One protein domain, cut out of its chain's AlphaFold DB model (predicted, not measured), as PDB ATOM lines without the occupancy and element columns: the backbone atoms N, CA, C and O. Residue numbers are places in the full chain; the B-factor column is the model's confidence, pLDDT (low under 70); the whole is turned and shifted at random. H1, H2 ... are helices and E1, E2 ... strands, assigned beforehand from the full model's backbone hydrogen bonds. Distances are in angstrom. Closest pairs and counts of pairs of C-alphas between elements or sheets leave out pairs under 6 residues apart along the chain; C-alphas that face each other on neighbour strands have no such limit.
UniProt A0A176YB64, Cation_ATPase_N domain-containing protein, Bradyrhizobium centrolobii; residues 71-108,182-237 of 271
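Overview. This is residues 71 to 108 and 182 to 237 of the 271 residues of the protein "Cation_ATPase_N domain-containing protein" of Bradyrhizobium centrolobii (UniProt A0A176YB64). With little regular structure, a small antiparallel sheet, E2 E1 E3, is grazed by H2, and a long loop leads off to H3, where residues 229 to 234 stick out. Of 94 printed residues, 36 are in named elements, H1 H2 E1 E2 E3 H3, mixed helices and strands. The whole is only just compact, close to loose: radius of gyration of the C-alphas 14.4 A, spans 42 by 35 by 26 A.

Along the chain. Find E1, residues 182 to 185, from C-alpha 182 at (24.946, 42.027, 33.357); E2 is 188 to 193, E3 202 to 204. H1 is 74 to 81, H2 90 to 100, 15.1 A long; H3, 228 to 231, ends at (22.318, 60.076, 50.741).

Arrangement. E1 and E2 form a hairpin, N 183 to O 190 2.9 A; between E1 and E3, N 184 to O 202 is 2.8 A. H2 only grazes the sheet; H1 is not on it. Helix O i to N i+4 pairs are within hydrogen-bond range in H1 and H2; H3 is too short.

Size, cuts and confidence. The cut, residues 109 to 181, spans 26.5 A; E3 to H3 is long. Residues 105 to 108 and 229 to 237 have pLDDT under 70.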
ATOM      1  N   GLN A  71      26.011  41.407  57.012       78.81
ATOM      2  CA  GLN A  71      26.951  40.878  58.013       78.81
ATOM      3  C   GLN A  71      27.241  39.383  57.827       78.81
ATOM      4  O   GLN A  71      28.119  38.824  58.486       78.81
ATOM      5  N   THR A  72      26.504  38.712  56.943       79.31
ATOM      6  CA  THR A  72      26.571  37.259  56.802       79.31
ATOM      7  C   THR A  72      27.754  36.856  55.909       79.31
ATOM      8  O   THR A  72      27.969  37.466  54.859       79.31
ATOM      9  N   PRO A  73      28.539  35.817  56.266       83.62
ATOM     10  CA  PRO A  73      29.579  35.295  55.386       83.62
ATOM     11  C   PRO A  73      29.005  34.802  54.051       83.62
ATOM     12  O   PRO A  73      27.964  34.144  54.017       83.62
ATOM     13  N   LYS A  74      29.724  35.055  52.949       83.00
ATOM     14  CA  LYS A  74      29.294  34.708  51.579       83.00
ATOM     15  C   LYS A  74      28.867  33.245  51.405       83.00
ATOM     16  O   LYS A  74      27.895  32.976  50.712       83.00
ATOM     17  N   ASP A  75      29.548  32.310  52.068       81.06
ATOM     18  CA  ASP A  75      29.264  30.877  51.937       81.06
ATOM     19  C   ASP A  75      27.905  30.517  52.559       81.06
ATOM     20  O   ASP A  75      27.165  29.692  52.030       81.06
ATOM     21  N   VAL A  76      27.536  31.196  53.649       81.44
ATOM     22  CA  VAL A  76      26.230  31.037  54.303       81.44
ATOM     23  C   VAL A  76      25.126  31.666  53.453       81.44
ATOM     24  O   VAL A  76      24.051  31.084  53.337       81.44
ATOM     25  N   LEU A  77      25.392  32.806  52.807       81.56
ATOM     26  CA  LEU A  77      24.457  33.441  51.870       81.56
ATOM     27  C   LEU A  77      24.183  32.571  50.645       81.56
ATOM     28  O   LEU A  77      23.029  32.432  50.251       81.56
ATOM     29  N   TYR A  78      25.218  31.953  50.075       82.06
ATOM     30  CA  TYR A  78      25.070  30.999  48.978       82.06
ATOM     31  C   TYR A  78      24.187  29.817  49.374       82.06
ATOM     32  O   TYR A  78      23.226  29.506  48.670       82.06
ATOM     33  N   CYS A  79      24.438  29.223  50.542       80.69
ATOM     34  CA  CYS A  79      23.600  28.149  51.069       80.69
ATOM     35  C   CYS A  79      22.153  28.605  51.319       80.69
ATOM     36  O   CYS A  79      21.217  27.906  50.939       80.69
ATOM     37  N   ALA A  80      21.956  29.778  51.925       77.69
ATOM     38  CA  ALA A  80      20.632  30.289  52.271       77.69
ATOM     39  C   ALA A  80      19.795  30.677  51.040       77.69
ATOM     40  O   ALA A  80      18.584  30.463  51.021       77.69
ATOM     41  N   LEU A  81      20.433  31.227  50.005       78.75
ATOM     42  CA  LEU A  81      19.784  31.622  48.751       78.75
ATOM     43  C   LEU A  81      19.781  30.504  47.702       78.75
ATOM     44  O   LEU A  81      19.297  30.734  46.592       78.75
ATOM     45  N   GLY A  82      20.340  29.327  48.010       80.00
ATOM     46  CA  GLY A  82      20.525  28.241  47.045       80.00
ATOM     47  C   GLY A  82      21.207  28.728  45.765       80.00
ATOM     48  O   GLY A  82      20.710  28.465  44.676       80.00
ATOM     49  N   SER A  83      22.250  29.545  45.904       80.88
ATOM     50  CA  SER A  83      23.018  30.133  44.800       80.88
ATOM     51  C   SER A  83      24.499  29.793  44.968       80.88
ATOM     52  O   SER A  83      24.917  29.311  46.019       80.88
ATOM     53  N   GLY A  84      25.305  30.029  43.936       81.50
ATOM     54  CA  GLY A  84      26.740  29.768  43.948       81.50
ATOM     55  C   GLY A  84      27.546  30.865  43.250       81.50
ATOM     56  O   GLY A  84      26.975  31.772  42.645       81.50
ATOM     57  N   PRO A  85      28.889  30.775  43.282       77.50
ATOM     58  CA  PRO A  85      29.769  31.736  42.603       77.50
ATOM     59  C   PRO A  85      29.585  31.751  41.076       77.50
ATOM     60  O   PRO A  85      29.942  32.720  40.414       77.50
ATOM     61  N   ASP A  86      29.015  30.675  40.542       82.12
ATOM     62  CA  ASP A  86      28.746  30.428  39.129       82.12
ATOM     63  C   ASP A  86      27.419  31.040  38.631       82.12
ATOM     64  O   ASP A  86      27.088  30.910  37.449       82.12
ATOM     65  N   GLY A  87      26.675  31.718  39.513       85.75
ATOM     66  CA  GLY A  87      25.361  32.284  39.214       85.75
ATOM     67  C   GLY A  87      24.216  31.269  39.307       85.75
ATOM     68  O   GLY A  87      24.421  30.100  39.635       85.75
ATOM     69  N   LEU A  88      22.996  31.736  39.037       88.38
ATOM     70  CA  LEU A  88      21.781  30.911  39.030       88.38
ATOM     71  C   LEU A  88      21.559  30.257  37.665       88.38
ATOM     72  O   LEU A  88      22.042  30.750  36.644       88.38
ATOM     73  N   SER A  89      20.792  29.169  37.613       89.50
ATOM     74  CA  SER A  89      20.286  28.691  36.322       89.50
ATOM     75  C   SER A  89      19.152  29.583  35.808       89.50
ATOM     76  O   SER A  89      18.409  30.170  36.600       89.50
ATOM     77  N   GLN A  90      18.969  29.668  34.486       88.50
ATOM     78  CA  GLN A  90      17.863  30.455  33.922       88.50
ATOM     79  C   GLN A  90      16.496  29.948  34.418       88.50
ATOM     80  O   GLN A  90      15.625  30.744  34.757       88.50
ATOM     81  N   ALA A  91      16.333  28.628  34.553       87.62
ATOM     82  CA  ALA A  91      15.095  28.020  35.038       87.62
ATOM     83  C   ALA A  91      14.780  28.381  36.502       87.62
ATOM     84  O   ALA A  91      13.624  28.638  36.841       87.62
ATOM     85  N   GLU A  92      15.788  28.415  37.378       86.88
ATOM     86  CA  GLU A  92      15.608  28.855  38.767       86.88
ATOM     87  C   GLU A  92      15.307  30.348  38.846       86.88
ATOM     88  O   GLU A  92      14.477  30.758  39.655       86.88
ATOM     89  N   ALA A  93      15.949  31.160  38.002       87.88
ATOM     90  CA  ALA A  93      15.683  32.589  37.945       87.88
ATOM     91  C   ALA A  93      14.230  32.873  37.535       87.88
ATOM     92  O   ALA A  93      13.549  33.652  38.202       87.88
ATOM     93  N   ASP A  94      13.723  32.179  36.514       87.31
ATOM     94  CA  ASP A  94      12.336  32.317  36.059       87.31
ATOM     95  C   ASP A  94      11.337  31.869  37.143       87.31
ATOM     96  O   ASP A  94      10.336  32.544  37.393       87.31
ATOM     97  N   GLN A  95      11.629  30.777  37.863       87.44
ATOM     98  CA  GLN A  95      10.811  30.343  39.006       87.44
ATOM     99  C   GLN A  95      10.804  31.379  40.134       87.44
ATOM    100  O   GLN A  95       9.751  31.693  40.692       87.44
ATOM    101  N   ARG A  96      11.968  31.946  40.465       87.00
ATOM    102  CA  ARG A  96      12.088  32.991  41.489       87.00
ATOM    103  C   ARG A  96      11.357  34.261  41.076       87.00
ATOM    104  O   ARG A  96      10.730  34.879  41.929       87.00
ATOM    105  N   LEU A  97      11.362  34.623  39.797       86.75
ATOM    106  CA  LEU A  97      10.654  35.801  39.300       86.75
ATOM    107  C   LEU A  97       9.137  35.685  39.511       86.75
ATOM    108  O   LEU A  97       8.483  36.667  39.855       86.75
ATOM    109  N   VAL A  98       8.581  34.476  39.394       84.56
ATOM    110  CA  VAL A  98       7.169  34.210  39.718       84.56
ATOM    111  C   VAL A  98       6.899  34.319  41.227       84.56
ATOM    112  O   VAL A  98       5.840  34.799  41.626       84.56
ATOM    113  N   ILE A  99       7.845  33.896  42.075       82.81
ATOM    114  CA  ILE A  99       7.690  33.873  43.542       82.81
ATOM    115  C   ILE A  99       7.880  35.262  44.171       82.81
ATOM    116  O   ILE A  99       7.089  35.670  45.023       82.81
ATOM    117  N   PHE A 100       8.945  35.973  43.794       80.81
ATOM    118  CA  PHE A 100       9.319  37.272  44.365       80.81
ATOM    119  C   PHE A 100       8.714  38.453  43.601       80.81
ATOM    120  O   PHE A 100       8.588  39.539  44.165       80.81
ATOM    121  N   GLY A 101       8.283  38.231  42.358       84.19
ATOM    122  CA  GLY A 101       7.825  39.282  41.459       84.19
ATOM    123  C   GLY A 101       8.981  40.010  40.773       84.19
ATOM    124  O   GLY A 101      10.155  39.794  41.073       84.19
ATOM    125  N   ALA A 102       8.633  40.886  39.830       85.75
ATOM    126  CA  ALA A 102       9.606  41.728  39.143       85.75
ATOM    127  C   ALA A 102      10.283  42.701  40.122       85.75
ATOM    128  O   ALA A 102       9.614  43.295  40.973       85.75
ATOM    129  N   ASN A 103      11.586  42.921  39.947       84.81
ATOM    130  CA  ASN A 103      12.372  43.887  40.711       84.81
ATOM    131  C   ASN A 103      11.974  45.324  40.326       84.81
ATOM    132  O   ASN A 103      12.572  45.961  39.459       84.81
ATOM    133  N   ARG A 104      10.879  45.805  40.920       78.25
ATOM    134  CA  ARG A 104      10.300  47.132  40.694       78.25
ATOM    135  C   ARG A 104      10.022  47.796  42.037       78.25
ATOM    136  O   ARG A 104       9.244  47.277  42.832       78.25
ATOM    137  N   ALA A 105      10.583  48.986  42.247       62.41
ATOM    138  CA  ALA A 105      10.318  49.796  43.440       62.41
ATOM    139  C   ALA A 105       8.839  50.240  43.552       62.41
ATOM    140  O   ALA A 105       8.328  50.424  44.652       62.41
ATOM    141  N   ASP A 106       8.135  50.349  42.417       56.97
ATOM    142  CA  ASP A 106       6.810  50.985  42.301       56.97
ATOM    143  C   ASP A 106       5.623  50.005  42.152       56.97
ATOM    144  O   ASP A 106       4.516  50.412  41.800       56.97
ATOM    145  N   ALA A 107       5.773  48.712  42.463       50.84
ATOM    146  CA  ALA A 107       4.720  47.700  42.238       50.84
ATOM    147  C   ALA A 107       3.391  47.907  43.024       50.84
ATOM    148  O   ALA A 107       2.477  47.088  42.936       50.84
ATOM    149  N   SER A 108       3.241  48.993  43.793       49.44
ATOM    150  CA  SER A 108       2.053  49.283  44.613       49.44
ATOM    151  C   SER A 108       0.968  50.130  43.929       49.44
ATOM    152  O   SER A 108      -0.094  50.360  44.518       49.44
ATOM    153  N   ASP A 182      24.297  43.298  33.656       91.69
ATOM    154  CA  ASP A 182      24.946  42.027  33.357       91.69
ATOM    155  C   ASP A 182      24.807  41.085  34.565       91.69
ATOM    156  O   ASP A 182      25.311  41.356  35.659       91.69
ATOM    157  N   ALA A 183      24.136  39.952  34.363       92.31
ATOM    158  CA  ALA A 183      24.007  38.872  35.335       92.31
ATOM    159  C   ALA A 183      24.796  37.639  34.886       92.31
ATOM    160  O   ALA A 183      24.981  37.399  33.693       92.31
ATOM    161  N   VAL A 184      25.220  36.815  35.839       91.06
ATOM    162  CA  VAL A 184      25.756  35.484  35.555       91.06
ATOM    163  C   VAL A 184      24.623  34.472  35.689       91.06
ATOM    164  O   VAL A 184      24.131  34.235  36.795       91.06
ATOM    165  N   ARG A 185      24.209  33.879  34.565       90.94
ATOM    166  CA  ARG A 185      23.213  32.799  34.514       90.94
ATOM    167  C   ARG A 185      23.716  31.630  33.685       90.94
ATOM    168  O   ARG A 185      24.360  31.828  32.658       90.94
ATOM    169  N   ASP A 186      23.479  30.407  34.149       87.19
ATOM    170  CA  ASP A 186      23.999  29.178  33.528       87.19
ATOM    171  C   ASP A 186      25.523  29.232  33.268       87.19
ATOM    172  O   ASP A 186      26.017  28.728  32.252       87.19
ATOM    173  N   ARG A 187      26.283  29.859  34.184       88.00
ATOM    174  CA  ARG A 187      27.734  30.134  34.072       88.00
ATOM    175  C   ARG A 187      28.138  31.030  32.895       88.00
ATOM    176  O   ARG A 187      29.301  31.030  32.488       88.00
ATOM    177  N   LYS A 188      27.197  31.777  32.324       88.81
ATOM    178  CA  LYS A 188      27.425  32.712  31.222       88.81
ATOM    179  C   LYS A 188      27.011  34.115  31.626       88.81
ATOM    180  O   LYS A 188      26.104  34.299  32.432       88.81
ATOM    181  N   ASP A 189      27.670  35.092  31.023       90.81
ATOM    182  CA  ASP A 189      27.319  36.496  31.195       90.81
ATOM    183  C   ASP A 189      26.145  36.807  30.270       90.81
ATOM    184  O   ASP A 189      26.241  36.627  29.054       90.81
ATOM    185  N   VAL A 190      25.027  37.219  30.860       91.25
ATOM    186  CA  VAL A 190      23.784  37.528  30.158       91.25
ATOM    187  C   VAL A 190      23.319  38.908  30.593       91.25
ATOM    188  O   VAL A 190      23.131  39.170  31.779       91.25
ATOM    189  N   THR A 191      23.114  39.790  29.621       90.75
ATOM    190  CA  THR A 191      22.514  41.103  29.851       90.75
ATOM    191  C   THR A 191      21.002  40.939  29.962       90.75
ATOM    192  O   THR A 191      20.357  40.460  29.028       90.75
ATOM    193  N   ILE A 192      20.444  41.312  31.111       90.19
ATOM    194  CA  ILE A 192      19.014  41.200  31.406       90.19
ATOM    195  C   ILE A 192      18.466  42.534  31.925       90.19
ATOM    196  O   ILE A 192      19.211  43.322  32.518       90.19
ATOM    197  N   PRO A 193      17.164  42.806  31.736       89.50
ATOM    198  CA  PRO A 193      16.567  44.023  32.260       89.50
ATOM    199  C   PRO A 193      16.579  43.989  33.789       89.50
ATOM    200  O   PRO A 193      16.348  42.940  34.392       89.50
ATOM    201  N   VAL A 194      16.777  45.147  34.426       88.38
ATOM    202  CA  VAL A 194      16.884  45.248  35.892       88.38
ATOM    203  C   VAL A 194      15.656  44.679  36.612       88.38
ATOM    204  O   VAL A 194      15.770  44.113  37.700       88.38
ATOM    205  N   THR A 195      14.490  44.764  35.971       87.31
ATOM    206  CA  THR A 195      13.215  44.217  36.451       87.31
ATOM    207  C   THR A 195      13.192  42.691  36.543       87.31
ATOM    208  O   THR A 195      12.365  42.150  37.276       87.31
ATOM    209  N   ALA A 196      14.078  42.002  35.822       88.56
ATOM    210  CA  ALA A 196      14.184  40.548  35.797       88.56
ATOM    211  C   ALA A 196      15.221  39.984  36.782       88.56
ATOM    212  O   ALA A 196      15.437  38.768  36.800       88.56
ATOM    213  N   HIS A 197      15.860  40.835  37.591       89.69
ATOM    214  CA  HIS A 197      16.735  40.370  38.664       89.69
ATOM    215  C   HIS A 197      15.951  39.752  39.809       89.69
ATOM    216  O   HIS A 197      14.887  40.238  40.197       89.69
ATOM    217  N   VAL A 198      16.521  38.697  40.380       90.25
ATOM    218  CA  VAL A 198      15.933  37.966  41.503       90.25
ATOM    219  C   VAL A 198      16.937  37.793  42.644       90.25
ATOM    220  O   VAL A 198      18.149  37.801  42.408       90.25
ATOM    221  N   PRO A 199      16.472  37.599  43.894       88.31
ATOM    222  CA  PRO A 199      17.365  37.312  45.011       88.31
ATOM    223  C   PRO A 199      18.250  36.090  44.733       88.31
ATOM    224  O   PRO A 199      17.756  35.004  44.410       88.31
ATOM    225  N   GLY A 200      19.564  36.269  44.884       86.56
ATOM    226  CA  GLY A 200      20.576  35.246  44.609       86.56
ATOM    227  C   GLY A 200      21.236  35.335  43.231       86.56
ATOM    228  O   GLY A 200      22.156  34.556  42.986       86.56
ATOM    229  N   ASP A 201      20.817  36.264  42.365       89.12
ATOM    230  CA  ASP A 201      21.551  36.579  41.136       89.12
ATOM    231  C   ASP A 201      22.959  37.110  41.459       89.12
ATOM    232  O   ASP A 201      23.164  37.880  42.401       89.12
ATOM    233  N   VAL A 202      23.934  36.722  40.637       90.75
ATOM    234  CA  VAL A 202      25.287  37.284  40.665       90.75
ATOM    235  C   VAL A 202      25.382  38.333  39.567       90.75
ATOM    236  O   VAL A 202      25.240  38.012  38.390       90.75
ATOM    237  N   VAL A 203      25.626  39.582  39.952       91.62
ATOM    238  CA  VAL A 203      25.705  40.721  39.029       91.62
ATOM    239  C   VAL A 203      27.163  41.092  38.784       91.62
ATOM    240  O   VAL A 203      27.966  41.160  39.718       91.62
ATOM    241  N   LYS A 204      27.508  41.361  37.523       90.81
ATOM    242  CA  LYS A 204      28.806  41.909  37.127       90.81
ATOM    243  C   LYS A 204      28.652  43.393  36.835       90.81
ATOM    244  O   LYS A 204      27.871  43.776  35.976       90.81
ATOM    245  N   LEU A 205      29.427  44.209  37.540       90.38
ATOM    246  CA  LEU A 205      29.425  45.660  37.377       90.38
ATOM    247  C   LEU A 205      30.752  46.128  36.787       90.38
ATOM    248  O   LEU A 205      31.830  45.700  37.217       90.38
ATOM    249  N   ARG A 206      30.667  47.024  35.810       88.88
ATOM    250  CA  ARG A 206      31.779  47.758  35.212       88.88
ATOM    251  C   ARG A 206      31.736  49.220  35.652       88.88
ATOM    252  O   ARG A 206      30.793  49.699  36.280       88.88
ATOM    253  N   ILE A 207      32.806  49.942  35.338       87.06
ATOM    254  CA  ILE A 207      32.889  51.376  35.610       87.06
ATOM    255  C   ILE A 207      31.795  52.092  34.811       87.06
ATOM    256  O   ILE A 207      31.761  51.984  33.588       87.06
ATOM    257  N   GLY A 208      30.948  52.848  35.511       85.00
ATOM    258  CA  GLY A 208      29.839  53.599  34.920       85.00
ATOM    259  C   GLY A 208      28.483  52.896  35.001       85.00
ATOM    260  O   GLY A 208      27.471  53.548  34.748       85.00
ATOM    261  N   ASP A 209      28.444  51.623  35.402       87.62
ATOM    262  CA  ASP A 209      27.188  50.890  35.548       87.62
ATOM    263  C   ASP A 209      26.402  51.363  36.777       87.62
ATOM    264  O   ASP A 209      26.960  51.731  37.817       87.62
ATOM    265  N   LEU A 210      25.075  51.321  36.661       84.88
ATOM    266  CA  LEU A 210      24.160  51.538  37.777       84.88
ATOM    267  C   LEU A 210      24.008  50.239  38.577       84.88
ATOM    268  O   LEU A 210      23.928  49.155  38.003       84.88
ATOM    269  N   ILE A 211      23.934  50.345  39.905       88.56
ATOM    270  CA  ILE A 211      23.698  49.191  40.783       88.56
ATOM    271  C   ILE A 211      22.218  48.780  40.654       88.56
ATOM    272  O   ILE A 211      21.353  49.594  40.981       88.56
ATOM    273  N   PRO A 212      21.897  47.556  40.181       87.81
ATOM    274  CA  PRO A 212      20.523  47.181  39.842       87.81
ATOM    275  C   PRO A 212      19.659  46.790  41.051       87.81
ATOM    276  O   PRO A 212      18.432  46.861  40.982       87.81
ATOM    277  N   ALA A 213      20.285  46.338  42.139       87.19
ATOM    278  CA  ALA A 213      19.632  45.913  43.373       87.19
ATOM    279  C   ALA A 213      20.629  45.925  44.544       87.19
ATOM    280  O   ALA A 213      21.845  45.912  44.334       87.19
ATOM    281  N   ASP A 214      20.107  45.897  45.771       86.56
ATOM    282  CA  ASP A 214      20.920  45.734  46.977       86.56
ATOM    283  C   ASP A 214      21.579  44.348  47.015       86.56
ATOM    284  O   ASP A 214      20.964  43.329  46.694       86.56
ATOM    285  N   GLY A 215      22.845  44.299  47.432       87.69
ATOM    286  CA  GLY A 215      23.615  43.062  47.445       87.69
ATOM    287  C   GLY A 215      24.938  43.181  48.190       87.69
ATOM    288  O   GLY A 215      25.237  44.189  48.831       87.69
ATOM    289  N   ILE A 216      25.737  42.119  48.110       86.94
ATOM    290  CA  ILE A 216      27.051  42.029  48.753       86.94
ATOM    291  C   ILE A 216      28.119  41.888  47.680       86.94
ATOM    292  O   ILE A 216      27.953  41.166  46.699       86.94
ATOM    293  N   VAL A 217      29.244  42.563  47.894       88.38
ATOM    294  CA  VAL A 217      30.395  42.490  46.998       88.38
ATOM    295  C   VAL A 217      31.106  41.150  47.193       88.38
ATOM    296  O   VAL A 217      31.676  40.888  48.251       88.38
ATOM    297  N   LEU A 218      31.065  40.301  46.166       86.69
ATOM    298  CA  LEU A 218      31.678  38.965  46.180       86.69
ATOM    299  C   LEU A 218      33.170  39.005  45.830       86.69
ATOM    300  O   LEU A 218      33.986  38.345  46.474       86.69
ATOM    301  N   ASP A 219      33.511  39.789  44.811       85.69
ATOM    302  CA  ASP A 219      34.874  40.084  44.382       85.69
ATOM    303  C   ASP A 219      34.918  41.507  43.819       85.69
ATOM    304  O   ASP A 219      33.945  41.985  43.233       85.69
ATOM    305  N   SER A 220      36.036  42.204  44.012       86.62
ATOM    306  CA  SER A 220      36.222  43.535  43.445       86.62
ATOM    307  C   SER A 220      37.687  43.900  43.261       86.62
ATOM    308  O   SER A 220      38.574  43.481  44.010       86.62
ATOM    309  N   ARG A 221      37.933  44.740  42.255       84.06
ATOM    310  CA  ARG A 221      39.217  45.397  42.021       84.06
ATOM    311  C   ARG A 221      38.966  46.894  42.084       84.06
ATOM    312  O   ARG A 221      38.355  47.437  41.174       84.06
ATOM    313  N   GLU A 222      39.377  47.521  43.183       82.69
ATOM    314  CA  GLU A 222      39.274  48.976  43.383       82.69
ATOM    315  C   GLU A 222      37.850  49.535  43.200       82.69
ATOM    316  O   GLU A 222      37.652  50.591  42.599       82.69
ATOM    317  N   LEU A 223      36.844  48.837  43.739       83.12
ATOM    318  CA  LEU A 223      35.454  49.283  43.663       83.12
ATOM    319  C   LEU A 223      35.284  50.637  44.360       83.12
ATOM    320  O   LEU A 223      35.613  50.790  45.539       83.12
ATOM    321  N   GLN A 224      34.727  51.592  43.620       83.31
ATOM    322  CA  GLN A 224      34.291  52.887  44.118       83.31
ATOM    323  C   GLN A 224      32.825  53.076  43.755       83.31
ATOM    324  O   GLN A 224      32.467  53.056  42.580       83.31
ATOM    325  N   VAL A 225      31.989  53.274  44.768       84.50
ATOM    326  CA  VAL A 225      30.553  53.504  44.586       84.50
ATOM    327  C   VAL A 225      30.234  54.961  44.888       84.50
ATOM    328  O   VAL A 225      30.685  55.502  45.900       84.50
ATOM    329  N   ASN A 226      29.465  55.598  44.004       83.88
ATOM    330  CA  ASN A 226      28.941  56.939  44.228       83.88
ATOM    331  C   ASN A 226      27.531  56.858  44.824       83.88
ATOM    332  O   ASN A 226      26.569  56.556  44.126       83.88
ATOM    333  N   GLU A 227      27.414  57.170  46.112       80.75
ATOM    334  CA  GLU A 227      26.146  57.133  46.851       80.75
ATOM    335  C   GLU A 227      25.440  58.505  46.910       80.75
ATOM    336  O   GLU A 227      24.412  58.639  47.577       80.75
ATOM    337  N   ALA A 228      25.952  59.535  46.218       75.12
ATOM    338  CA  ALA A 228      25.470  60.917  46.344       75.12
ATOM    339  C   ALA A 228      23.974  61.085  46.017       75.12
ATOM    340  O   ALA A 228      23.304  61.921  46.625       75.12
ATOM    341  N   LEU A 229      23.441  60.271  45.097       68.19
ATOM    342  CA  LEU A 229      22.018  60.275  44.734       68.19
ATOM    343  C   LEU A 229      21.113  59.730  45.849       68.19
ATOM    344  O   LEU A 229      19.970  60.160  45.956       68.19
ATOM    345  N   MET A 230      21.610  58.815  46.689       65.88
ATOM    346  CA  MET A 230      20.815  58.169  47.741       65.88
ATOM    347  C   MET A 230      20.940  58.860  49.100       65.88
ATOM    348  O   MET A 230      19.976  58.893  49.858       65.88
ATOM    349  N   THR A 231      22.104  59.427  49.431       59.47
ATOM    350  CA  THR A 231      22.318  60.076  50.741       59.47
ATOM    351  C   THR A 231      22.007  61.573  50.753       59.47
ATOM    352  O   THR A 231      22.082  62.191  51.814       59.47
ATOM    353  N   GLY A 232      21.693  62.188  49.605       47.94
ATOM    354  CA  GLY A 232      21.339  63.614  49.492       47.94
ATOM    355  C   GLY A 232      22.463  64.602  49.855       47.94
ATOM    356  O   GLY A 232      22.287  65.817  49.756       47.94
ATOM    357  N   GLY A 233      23.629  64.106  50.270       48.31
ATOM    358  CA  GLY A 233      24.790  64.900  50.643       48.31
ATOM    359  C   GLY A 233      25.699  65.142  49.444       48.31
ATOM    360  O   GLY A 233      26.171  64.199  48.816       48.31
ATOM    361  N   ARG A 234      26.005  66.411  49.158       42.81
ATOM    362  CA  ARG A 234      26.832  66.834  48.008       42.81
ATOM    363  C   ARG A 234      28.303  66.399  48.067       42.81
ATOM    364  O   ARG A 234      29.044  66.696  47.140       42.81
ATOM    365  N   PHE A 235      28.745  65.719  49.125       45.75
ATOM    366  CA  PHE A 235      30.121  65.246  49.252       45.75
ATOM    367  C   PHE A 235      30.203  64.133  50.310       45.75
ATOM    368  O   PHE A 235      30.413  64.390  51.494       45.75
ATOM    369  N   ARG A 236      30.018  62.875  49.904       39.34
ATOM    370  CA  ARG A 236      30.549  61.731  50.656       39.34
ATOM    371  C   ARG A 236      31.522  60.982  49.749       39.34
ATOM    372  O   ARG A 236      31.160  60.695  48.610       39.34
ATOM    373  N   PRO A 237      32.757  60.722  50.210       47.25
ATOM    374  CA  PRO A 237      33.748  60.042  49.395       47.25
ATOM    375  C   PRO A 237      33.294  58.612  49.109       47.25
ATOM    376  O   PRO A 237      32.660  57.971  49.952       47.25
TER     377      PRO A 237